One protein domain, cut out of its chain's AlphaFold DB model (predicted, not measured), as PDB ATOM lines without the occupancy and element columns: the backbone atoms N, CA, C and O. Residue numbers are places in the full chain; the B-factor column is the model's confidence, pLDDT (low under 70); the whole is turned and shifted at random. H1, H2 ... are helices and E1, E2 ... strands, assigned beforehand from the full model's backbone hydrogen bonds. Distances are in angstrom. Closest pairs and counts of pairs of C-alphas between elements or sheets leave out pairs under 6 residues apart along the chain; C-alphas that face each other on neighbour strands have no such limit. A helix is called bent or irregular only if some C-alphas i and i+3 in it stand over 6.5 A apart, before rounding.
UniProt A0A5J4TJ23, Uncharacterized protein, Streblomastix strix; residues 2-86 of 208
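Overview. This is residues 2 to 86 of the 208 residues of an uncharacterized protein of Streblomastix strix (UniProt A0A5J4TJ23). A hairpin of two strands, E1 and E2, stands at one side, and three helices, H1, H2 and H3, are strung out away from it with few contacts; at the far end H2 packs about perpendicular on H3, on residues 66 to 70 alone. The 85 printed residues run E1, E2, H1, H2, H3, an antiparallel sheet and mixed class, with under half in named elements. The whole is loose, radius of gyration of the C-alphas 15.3 A, and only just elongated, spanning 45 by 30 by 23 A.

Arrangement. E1, residues 4 to 9, and E2, residues 14 to 18, are antiparallel at 161 degrees; N 5 and O 17 are 2.8 A apart, within hydrogen-bond range. H2, residues 52 to 58, touches residues 66 to 70 alone of H3, residues 63 to 74, about perpendicular at 76 degrees; the closest C-alphas, of Lys 52 and Gln 70, are 6.7 A apart. H1, residues 37 to 47, touches no helix. Every O i to N i+4 pair is within hydrogen-bond range in H2 and H3, and 4 of 7 in H1.

Along the chain. E1, 13.3 A long, begins at C-alpha 4 (195.980, 229.586, 164.267); E2 measures 12.6 A. H1, 14.8 A, is irregular: C-alphas 42 and 45 are 8.0 A apart. H2 measures 10.0 A; H3, 16.7 A, ends at C-alpha 74 (208.037, 244.823, 175.365).

Size, cuts and confidence. The C-alphas farthest apart, of Lys 23 and Tyr 62, are 45.8 A apart. The link E2 to H1 is long. The printed part has no cut, and no printed residue is under 70 in pLDDT.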
ATOM      1  N   ASN A   2     190.529 227.869 161.765       73.25
ATOM      2  CA  ASN A   2     191.535 227.029 161.081       73.25
ATOM      3  C   ASN A   2     192.760 227.840 160.631       73.25
ATOM      4  O   ASN A   2     193.380 227.527 159.625       73.25
ATOM      5  N   ARG A   3     193.033 228.950 161.326       84.31
ATOM      6  CA  ARG A   3     194.061 229.929 160.951       84.31
ATOM      7  C   ARG A   3     195.121 230.130 162.025       84.31
ATOM      8  O   ARG A   3     196.051 230.883 161.795       84.31
ATOM      9  N   VAL A   4     194.991 229.498 163.189       89.19
ATOM     10  CA  VAL A   4     195.980 229.586 164.267       89.19
ATOM     11  C   VAL A   4     196.525 228.190 164.508       89.19
ATOM     12  O   VAL A   4     195.760 227.264 164.767       89.19
ATOM     13  N   HIS A   5     197.840 228.046 164.405       88.88
ATOM     14  CA  HIS A   5     198.560 226.806 164.638       88.88
ATOM     15  C   HIS A   5     199.471 226.981 165.846       88.88
ATOM     16  O   HIS A   5     200.287 227.903 165.890       88.88
ATOM     17  N   LEU A   6     199.338 226.091 166.825       88.19
ATOM     18  CA  LEU A   6     200.246 226.029 167.960       88.19
ATOM     19  C   LEU A   6     201.568 225.401 167.505       88.19
ATOM     20  O   LEU A   6     201.593 224.234 167.129       88.19
ATOM     21  N   ILE A   7     202.658 226.168 167.541       86.88
ATOM     22  CA  ILE A   7     204.010 225.641 167.301       86.88
ATOM     23  C   ILE A   7     204.573 225.068 168.603       86.88
ATOM     24  O   ILE A   7     205.284 224.066 168.595       86.88
ATOM     25  N   TYR A   8     204.289 225.734 169.723       85.19
ATOM     26  CA  TYR A   8     204.820 225.383 171.032       85.19
ATOM     27  C   TYR A   8     204.067 226.055 172.159       85.19
ATOM     28  O   TYR A   8     203.663 227.206 172.017       85.19
ATOM     29  N   CYS A   9     203.991 225.370 173.294       84.38
ATOM     30  CA  CYS A   9     203.539 225.917 174.559       84.38
ATOM     31  C   CYS A   9     204.500 225.465 175.663       84.38
ATOM     32  O   CYS A   9     204.847 224.286 175.728       84.38
ATOM     33  N   ASP A  10     204.905 226.402 176.508       78.25
ATOM     34  CA  ASP A  10     205.548 226.184 177.801       78.25
ATOM     35  C   ASP A  10     204.623 226.695 178.913       78.25
ATOM     36  O   ASP A  10     203.513 227.166 178.658       78.25
ATOM     37  N   THR A  11     205.110 226.645 180.145       79.31
ATOM     38  CA  THR A  11     204.434 227.169 181.335       79.31
ATOM     39  C   THR A  11     204.259 228.691 181.276       79.31
ATOM     40  O   THR A  11     203.247 229.211 181.734       79.31
ATOM     41  N   ASP A  12     205.233 229.412 180.716       82.88
ATOM     42  CA  ASP A  12     205.302 230.880 180.738       82.88
ATOM     43  C   ASP A  12     205.210 231.536 179.350       82.88
ATOM     44  O   ASP A  12     205.233 232.763 179.235       82.88
ATOM     45  N   SER A  13     205.127 230.741 178.280       85.31
ATOM     46  CA  SER A  13     205.205 231.245 176.911       85.31
ATOM     47  C   SER A  13     204.551 230.312 175.895       85.31
ATOM     48  O   SER A  13     204.479 229.101 176.072       85.31
ATOM     49  N   MET A  14     204.078 230.879 174.786       88.94
ATOM     50  CA  MET A  14     203.471 230.126 173.692       88.94
ATOM     51  C   MET A  14     203.875 230.741 172.354       88.94
ATOM     52  O   MET A  14     203.919 231.961 172.212       88.94
ATOM     53  N   MET A  15     204.158 229.897 171.364       89.31
ATOM     54  CA  MET A  15     204.458 230.310 169.997       89.31
ATOM     55  C   MET A  15     203.326 229.869 169.074       89.31
ATOM     56  O   MET A  15     203.043 228.674 168.938       89.31
ATOM     57  N   LEU A  16     202.695 230.843 168.423       91.31
ATOM     58  CA  LEU A  16     201.596 230.634 167.488       91.31
ATOM     59  C   LEU A  16     202.017 231.055 166.079       91.31
ATOM     60  O   LEU A  16     202.633 232.102 165.896       91.31
ATOM     61  N   ALA A  17     201.621 230.272 165.081       90.88
ATOM     62  CA  ALA A  17     201.579 230.709 163.694       90.88
ATOM     63  C   ALA A  17     200.151 231.107 163.336       90.88
ATOM     64  O   ALA A  17     199.211 230.350 163.578       90.88
ATOM     65  N   VAL A  18     199.994 232.284 162.737       91.44
ATOM     66  CA  VAL A  18     198.694 232.793 162.305       91.44
ATOM     67  C   VAL A  18     198.693 232.930 160.786       91.44
ATOM     68  O   VAL A  18     199.491 233.673 160.224       91.44
ATOM     69  N   ALA A  19     197.812 232.187 160.124       90.25
ATOM     70  CA  ALA A  19     197.615 232.218 158.684       90.25
ATOM     71  C   ALA A  19     196.616 233.318 158.298       90.25
ATOM     72  O   ALA A  19     195.521 233.406 158.859       90.25
ATOM     73  N   GLY A  20     196.992 234.140 157.320       90.12
ATOM     74  CA  GLY A  20     196.114 235.143 156.721       90.12
ATOM     75  C   GLY A  20     195.156 234.558 155.678       90.12
ATOM     76  O   GLY A  20     194.961 233.346 155.570       90.12
ATOM     77  N   ASP A  21     194.553 235.440 154.892       89.25
ATOM     78  CA  ASP A  21     193.840 235.092 153.667       89.25
ATOM     79  C   ASP A  21     194.848 234.693 152.571       89.25
ATOM     80  O   ASP A  21     195.677 235.525 152.193       89.25
ATOM     81  N   PRO A  22     194.793 233.460 152.027       87.56
ATOM     82  CA  PRO A  22     195.704 233.016 150.969       87.56
ATOM     83  C   PRO A  22     195.545 233.789 149.652       87.56
ATOM     84  O   PRO A  22     196.420 233.705 148.793       87.56
ATOM     85  N   LYS A  23     194.444 234.531 149.467       89.00
ATOM     86  CA  LYS A  23     194.235 235.391 148.290       89.00
ATOM     87  C   LYS A  23     194.996 236.713 148.376       89.00
ATOM     88  O   LYS A  23     195.105 237.415 147.376       89.00
ATOM     89  N   GLN A  24     195.492 237.064 149.558       87.00
ATOM     90  CA  GLN A  24     196.215 238.301 149.814       87.00
ATOM     91  C   GLN A  24     197.673 238.003 150.156       87.00
ATOM     92  O   GLN A  24     198.038 236.904 150.571       87.00
ATOM     93  N   ASN A  25     198.531 239.007 150.000       85.38
ATOM     94  CA  ASN A  25     199.927 238.875 150.398       85.38
ATOM     95  C   ASN A  25     200.064 238.855 151.941       85.38
ATOM     96  O   ASN A  25     199.142 239.217 152.675       85.38
ATOM     97  N   TYR A  26     201.226 238.460 152.463       82.75
ATOM     98  CA  TYR A  26     201.430 238.362 153.916       82.75
ATOM     99  C   TYR A  26     201.518 239.721 154.641       82.75
ATOM    100  O   TYR A  26     201.561 239.754 155.870       82.75
ATOM    101  N   THR A  27     201.516 240.853 153.922       83.69
ATOM    102  CA  THR A  27     201.505 242.197 154.538       83.69
ATOM    103  C   THR A  27     200.156 242.554 155.158       83.69
ATOM    104  O   THR A  27     200.084 243.471 155.969       83.69
ATOM    105  N   GLN A  28     199.112 241.768 154.871       86.38
ATOM    106  CA  GLN A  28     197.809 241.861 155.533       86.38
ATOM    107  C   GLN A  28     197.898 241.729 157.068       86.38
ATOM    108  O   GLN A  28     196.997 242.180 157.780       86.38
ATOM    109  N   GLY A  29     198.961 241.109 157.599       85.69
ATOM    110  CA  GLY A  29     199.137 240.905 159.035       85.69
ATOM    111  C   GLY A  29     197.941 240.178 159.656       85.69
ATOM    112  O   GLY A  29     197.485 239.157 159.144       85.69
ATOM    113  N   PHE A  30     197.411 240.721 160.753       88.81
ATOM    114  CA  PHE A  30     196.258 240.144 161.449       88.81
ATOM    115  C   PHE A  30     194.895 240.576 160.893       88.81
ATOM    116  O   PHE A  30     193.889 240.012 161.318       88.81
ATOM    117  N   SER A  31     194.833 241.519 159.945       88.69
ATOM    118  CA  SER A  31     193.564 242.086 159.447       88.69
ATOM    119  C   SER A  31     192.577 241.025 158.952       88.69
ATOM    120  O   SER A  31     191.397 241.082 159.272       88.69
ATOM    121  N   ALA A  32     193.057 239.991 158.258       88.00
ATOM    122  CA  ALA A  32     192.196 238.917 157.773       88.00
ATOM    123  C   ALA A  32     191.693 237.967 158.872       88.00
ATOM    124  O   ALA A  32     190.807 237.153 158.617       88.00
ATOM    125  N   VAL A  33     192.278 238.000 160.071       89.00
ATOM    126  CA  VAL A  33     191.978 237.068 161.173       89.00
ATOM    127  C   VAL A  33     191.172 237.738 162.284       89.00
ATOM    128  O   VAL A  33     190.404 237.062 162.975       89.00
ATOM    129  N   VAL A  34     191.321 239.053 162.448       90.75
ATOM    130  CA  VAL A  34     190.561 239.854 163.407       90.75
ATOM    131  C   VAL A  34     189.076 239.826 163.036       90.75
ATOM    132  O   VAL A  34     188.691 240.133 161.916       90.75
ATOM    133  N   LYS A  35     188.233 239.428 163.995       90.38
ATOM    134  CA  LYS A  35     186.769 239.416 163.833       90.38
ATOM    135  C   LYS A  35     186.111 240.702 164.323       90.38
ATOM    136  O   LYS A  35     185.140 241.152 163.731       90.38
ATOM    137  N   ASP A  36     186.634 241.253 165.413       94.38
ATOM    138  CA  ASP A  36     186.169 242.497 166.016       94.38
ATOM    139  C   ASP A  36     187.291 243.530 165.920       94.38
ATOM    140  O   ASP A  36     188.237 243.539 166.715       94.38
ATOM    141  N   GLN A  37     187.194 244.362 164.887       93.50
ATOM    142  CA  GLN A  37     188.178 245.389 164.576       93.50
ATOM    143  C   GLN A  37     188.244 246.452 165.683       93.50
ATOM    144  O   GLN A  37     189.334 246.836 166.102       93.50
ATOM    145  N   GLN A  38     187.089 246.872 166.213       95.12
ATOM    146  CA  GLN A  38     187.017 247.904 167.250       95.12
ATOM    147  C   GLN A  38     187.661 247.426 168.552       95.12
ATOM    148  O   GLN A  38     188.440 248.156 169.172       95.12
ATOM    149  N   PHE A  39     187.382 246.187 168.964       94.44
ATOM    150  CA  PHE A  39     188.024 245.594 170.132       94.44
ATOM    151  C   PHE A  39     189.532 245.443 169.928       94.44
ATOM    152  O   PHE A  39     190.305 245.750 170.840       94.44
ATOM    153  N   TYR A  40     189.959 244.980 168.751       92.94
ATOM    154  CA  TYR A  40     191.372 244.807 168.432       92.94
ATOM    155  C   TYR A  40     192.135 246.131 168.506       92.94
ATOM    156  O   TYR A  40     193.106 246.228 169.252       92.94
ATOM    157  N   GLU A  41     191.664 247.168 167.812       93.00
ATOM    158  CA  GLU A  41     192.306 248.486 167.779       93.00
ATOM    159  C   GLU A  41     192.354 249.128 169.170       93.00
ATOM    160  O   GLU A  41     193.407 249.604 169.599       93.00
ATOM    161  N   LYS A  42     191.258 249.045 169.938       95.00
ATOM    162  CA  LYS A  42     191.188 249.568 171.312       95.00
ATOM    163  C   LYS A  42     192.185 248.900 172.265       95.00
ATOM    164  O   LYS A  42     192.627 249.528 173.228       95.00
ATOM    165  N   ASN A  43     192.506 247.623 172.053       92.81
ATOM    166  CA  ASN A  43     193.347 246.843 172.965       92.81
ATOM    167  C   ASN A  43     194.734 246.507 172.399       92.81
ATOM    168  O   ASN A  43     195.517 245.881 173.109       92.81
ATOM    169  N   PHE A  44     195.066 246.924 171.176       91.38
ATOM    170  CA  PHE A  44     196.282 246.501 170.477       91.38
ATOM    171  C   PHE A  44     197.540 246.681 171.337       91.38
ATOM    172  O   PHE A  44     198.229 245.709 171.638       91.38
ATOM    173  N   TYR A  45     197.775 247.890 171.851       91.88
ATOM    174  CA  TYR A  45     198.949 248.197 172.675       91.88
ATOM    175  C   TYR A  45     198.900 247.656 174.112       91.88
ATOM    176  O   TYR A  45     199.890 247.759 174.837       91.88
ATOM    177  N   LYS A  46     197.784 247.055 174.548       91.06
ATOM    178  CA  LYS A  46     197.775 246.295 175.809       91.06
ATOM    179  C   LYS A  46     198.557 244.995 175.669       91.06
ATOM    180  O   LYS A  46     199.210 244.584 176.619       91.06
ATOM    181  N   PHE A  47     198.517 244.384 174.485       90.44
ATOM    182  CA  PHE A  47     199.166 243.103 174.215       90.44
ATOM    183  C   PHE A  47     200.449 243.270 173.399       90.44
ATOM    184  O   PHE A  47     201.467 242.677 173.740       90.44
ATOM    185  N   PHE A  48     200.441 244.100 172.358       91.62
ATOM    186  CA  PHE A  48     201.596 244.323 171.490       91.62
ATOM    187  C   PHE A  48     202.492 245.463 171.998       91.62
ATOM    188  O   PHE A  48     201.993 246.386 172.654       91.62
ATOM    189  N   PRO A  49     203.802 245.436 171.694       91.25
ATOM    190  CA  PRO A  49     204.716 246.515 172.042       91.25
ATOM    191  C   PRO A  49     204.311 247.845 171.402       91.25
ATOM    192  O   PRO A  49     203.987 247.911 170.213       91.25
ATOM    193  N   LYS A  50     204.363 248.921 172.183       90.75
ATOM    194  CA  LYS A  50     204.226 250.291 171.699       90.75
ATOM    195  C   LYS A  50     205.501 250.701 170.961       90.75
ATOM    196  O   LYS A  50     206.605 250.466 171.458       90.75
ATOM    197  N   PRO A  51     205.391 251.370 169.803       88.69
ATOM    198  CA  PRO A  51     206.552 251.971 169.174       88.69
ATOM    199  C   PRO A  51     207.099 253.099 170.055       88.69
ATOM    200  O   PRO A  51     206.358 253.798 170.749       88.69
ATOM    201  N   LYS A  52     208.413 253.314 169.972       87.94
ATOM    202  CA  LYS A  52     209.132 254.322 170.764       87.94
ATOM    203  C   LYS A  52     208.515 255.723 170.668       87.94
ATOM    204  O   LYS A  52     208.445 256.414 171.674       87.94
ATOM    205  N   SER A  53     208.018 256.107 169.493       86.94
ATOM    206  CA  SER A  53     207.356 257.398 169.267       86.94
ATOM    207  C   SER A  53     206.087 257.585 170.102       86.94
ATOM    208  O   SER A  53     205.858 258.671 170.620       86.94
ATOM    209  N   VAL A  54     205.278 256.534 170.272       87.44
ATOM    210  CA  VAL A  54     204.060 256.583 171.098       87.44
ATOM    211  C   VAL A  54     204.434 256.710 172.572       87.44
ATOM    212  O   VAL A  54     203.851 257.520 173.285       87.44
ATOM    213  N   ILE A  55     205.458 255.976 173.019       87.06
ATOM    214  CA  ILE A  55     205.968 256.070 174.396       87.06
ATOM    215  C   ILE A  55     206.489 257.485 174.689       87.06
ATOM    216  O   ILE A  55     206.208 258.025 175.756       87.06
ATOM    217  N   GLU A  56     207.210 258.089 173.741       87.06
ATOM    218  CA  GLU A  56     207.732 259.460 173.836       87.06
ATOM    219  C   GLU A  56     206.622 260.516 173.883       87.06
ATOM    220  O   GLU A  56     206.710 261.457 174.665       87.06
ATOM    221  N   GLN A  57     205.566 260.364 173.081       84.75
ATOM    222  CA  GLN A  57     204.431 261.292 173.078       84.75
ATOM    223  C   GLN A  57     203.614 261.219 174.371       84.75
ATOM    224  O   GLN A  57     203.191 262.247 174.892       84.75
ATOM    225  N   GLU A  58     203.406 260.014 174.905       85.19
ATOM    226  CA  GLU A  58     202.672 259.811 176.157       85.19
ATOM    227  C   GLU A  58     203.483 260.241 177.393       85.19
ATOM    228  O   GLU A  58     202.902 260.498 178.446       85.19
ATOM    229  N   ASN A  59     204.818 260.315 177.294       80.62
ATOM    230  CA  ASN A  59     205.701 260.529 178.440       80.62
ATOM    231  C   ASN A  59     206.778 261.568 178.140       80.62
ATOM    232  O   ASN A  59     207.786 261.289 177.491       80.62
ATOM    233  N   ASN A  60     206.624 262.752 178.722       74.38
ATOM    234  CA  ASN A  60     207.585 263.838 178.577       74.38
ATOM    235  C   ASN A  60     208.792 263.631 179.518       74.38
ATOM    236  O   ASN A  60     208.877 264.237 180.586       74.38
ATOM    237  N   CYS A  61     209.693 262.696 179.190       74.31
ATOM    238  CA  CYS A  61     210.831 262.337 180.046       74.31
ATOM    239  C   CYS A  61     212.156 262.140 179.288       74.31
ATOM    240  O   CYS A  61     212.210 262.057 178.064       74.31
ATOM    241  N   TYR A  62     213.262 262.082 180.037       74.94
ATOM    242  CA  TYR A  62     214.617 261.963 179.492       74.94
ATOM    243  C   TYR A  62     214.881 260.596 178.827       74.94
ATOM    244  O   TYR A  62     214.363 259.562 179.252       74.94
ATOM    245  N   LYS A  63     215.776 260.573 177.826       78.69
ATOM    246  CA  LYS A  63     216.060 259.417 176.942       78.69
ATOM    247  C   LYS A  63     216.297 258.073 177.649       78.69
ATOM    248  O   LYS A  63     215.918 257.041 177.099       78.69
ATOM    249  N   ASN A  64     216.930 258.058 178.824       80.31
ATOM    250  CA  ASN A  64     217.200 256.810 179.553       80.31
ATOM    251  C   ASN A  64     215.915 256.178 180.103       80.31
ATOM    252  O   ASN A  64     215.729 254.971 179.978       80.31
ATOM    253  N   LYS A  65     214.986 257.001 180.597       85.38
ATOM    254  CA  LYS A  65     213.698 256.544 181.131       85.38
ATOM    255  C   LYS A  65     212.781 256.006 180.026       85.38
ATOM    256  O   LYS A  65     212.121 254.993 180.217       85.38
ATOM    257  N   ILE A  66     212.837 256.602 178.830       86.56
ATOM    258  CA  ILE A  66     212.126 256.094 177.640       86.56
ATOM    259  C   ILE A  66     212.602 254.684 177.264       86.56
ATOM    260  O   ILE A  66     211.784 253.830 176.936       86.56
ATOM    261  N   LYS A  67     213.914 254.412 177.323       87.25
ATOM    262  CA  LYS A  67     214.450 253.070 177.030       87.25
ATOM    263  C   LYS A  67     213.965 252.028 178.034       87.25
ATOM    264  O   LYS A  67     213.587 250.934 177.629       87.25
ATOM    265  N   GLU A  68     213.972 252.355 179.321       88.69
ATOM    266  CA  GLU A  68     213.464 251.457 180.366       88.69
ATOM    267  C   GLU A  68     211.980 251.155 180.166       88.69
ATOM    268  O   GLU A  68     211.579 249.993 180.191       88.69
ATOM    269  N   MET A  69     211.182 252.182 179.879       88.00
ATOM    270  CA  MET A  69     209.759 252.035 179.582       88.00
ATOM    271  C   MET A  69     209.494 251.187 178.339       88.00
ATOM    272  O   MET A  69     208.577 250.373 178.343       88.00
ATOM    273  N   GLN A  70     210.311 251.332 177.297       89.12
ATOM    274  CA  GLN A  70     210.216 250.489 176.111       89.12
ATOM    275  C   GLN A  70     210.485 249.016 176.451       89.12
ATOM    276  O   GLN A  70     209.728 248.143 176.039       89.12
ATOM    277  N   ILE A  71     211.517 248.734 177.253       88.75
ATOM    278  CA  ILE A  71     211.828 247.366 177.697       88.75
ATOM    279  C   ILE A  71     210.694 246.795 178.556       88.75
ATOM    280  O   ILE A  71     210.363 245.618 178.423       88.75
ATOM    281  N   GLN A  72     210.112 247.602 179.445       88.38
ATOM    282  CA  GLN A  72     208.981 247.188 180.279       88.38
ATOM    283  C   GLN A  72     207.743 246.872 179.435       88.38
ATOM    284  O   GLN A  72     207.099 245.851 179.666       88.38
ATOM    285  N   ASP A  73     207.440 247.706 178.441       90.25
ATOM    286  CA  ASP A  73     206.302 247.493 177.552       90.25
ATOM    287  C   ASP A  73     206.499 246.265 176.647       90.25
ATOM    288  O   ASP A  73     205.578 245.471 176.483       90.25
ATOM    289  N   GLU A  74     207.708 246.032 176.132       88.94
ATOM    290  CA  GLU A  74     208.037 244.823 175.365       88.94
ATOM    291  C   GLU A  74     207.963 243.536 176.211       88.94
ATOM    292  O   GLU A  74     207.649 242.471 175.680       88.94
ATOM    293  N   LYS A  75     208.235 243.615 177.522       88.25
ATOM    294  CA  LYS A  75     208.280 242.467 178.451       88.25
ATOM    295  C   LYS A  75     207.060 242.356 179.373       88.25
ATOM    296  O   LYS A  75     207.140 241.718 180.424       88.25
ATOM    297  N   LYS A  76     205.937 242.976 179.014       88.94
ATOM    298  CA  LYS A  76     204.721 242.942 179.837       88.94
ATOM    299  C   LYS A  76     204.133 241.526 179.971       88.94
ATOM    300  O   LYS A  76     204.205 240.742 179.020       88.94
ATOM    301  N   PRO A  77     203.522 241.187 181.125       86.50
ATOM    302  CA  PRO A  77     202.823 239.916 181.300       86.50
ATOM    303  C   PRO A  77     201.740 239.740 180.235       86.50
ATOM    304  O   PRO A  77     201.004 240.681 179.948       86.50
ATOM    305  N   LEU A  78     201.643 238.538 179.658       86.69
ATOM    306  CA  LEU A  78     200.711 238.219 178.562       86.69
ATOM    307  C   LEU A  78     200.916 239.073 177.293       86.69
ATOM    308  O   LEU A  78     200.030 239.144 176.437       86.69
ATOM    309  N   GLY A  79     202.079 239.715 177.163       91.38
ATOM    310  CA  GLY A  79     202.468 240.440 175.964       91.38
ATOM    311  C   GLY A  79     202.660 239.506 174.769       91.38
ATOM    312  O   GLY A  79     203.078 238.356 174.903       91.38
ATOM    313  N   VAL A  80     202.365 240.020 173.578       90.25
ATOM    314  CA  VAL A  80     202.554 239.317 172.310       90.25
ATOM    315  C   VAL A  80     203.757 239.915 171.600       90.25
ATOM    316  O   VAL A  80     203.734 241.068 171.174       90.25
ATOM    317  N   ALA A  81     204.802 239.110 171.433       86.75
ATOM    318  CA  ALA A  81     205.954 239.468 170.622       86.75
ATOM    319  C   ALA A  81     205.761 238.975 169.185       86.75
ATOM    320  O   ALA A  81     205.487 237.799 168.939       86.75
ATOM    321  N   TYR A  82     205.923 239.880 168.226       84.31
ATOM    322  CA  TYR A  82     205.913 239.542 166.812       84.31
ATOM    323  C   TYR A  82     207.323 239.145 166.361       84.31
ATOM    324  O   TYR A  82     208.231 239.973 166.395       84.31
ATOM    325  N   GLU A  83     207.521 237.889 165.948       82.75
ATOM    326  CA  GLU A  83     208.841 237.420 165.501       82.75
ATOM    327  C   GLU A  83     209.076 237.662 164.003       82.75
ATOM    328  O   GLU A  83     210.031 238.341 163.629       82.75
ATOM    329  N   HIS A  84     208.232 237.096 163.133       84.31
ATOM    330  CA  HIS A  84     208.438 237.133 161.684       84.31
ATOM    331  C   HIS A  84     207.119 237.058 160.889       84.31
ATOM    332  O   HIS A  84     206.187 236.368 161.300       84.31
ATOM    333  N   CYS A  85     207.083 237.686 159.702       86.75
ATOM    334  CA  CYS A  85     206.086 237.437 158.647       86.75
ATOM    335  C   CYS A  85     206.715 236.682 157.491       86.75
ATOM    336  O   CYS A  85     207.889 236.882 157.197       86.75
ATOM    337  N   GLY A  86     205.902 235.949 156.744       89.56
ATOM    338  CA  GLY A  86     206.292 235.451 155.435       89.56
ATOM    339  C   GLY A  86     205.118 234.849 154.680       89.56
ATOM    340  O   GLY A  86     204.021 234.711 155.217       89.56
TER     341      GLY A  86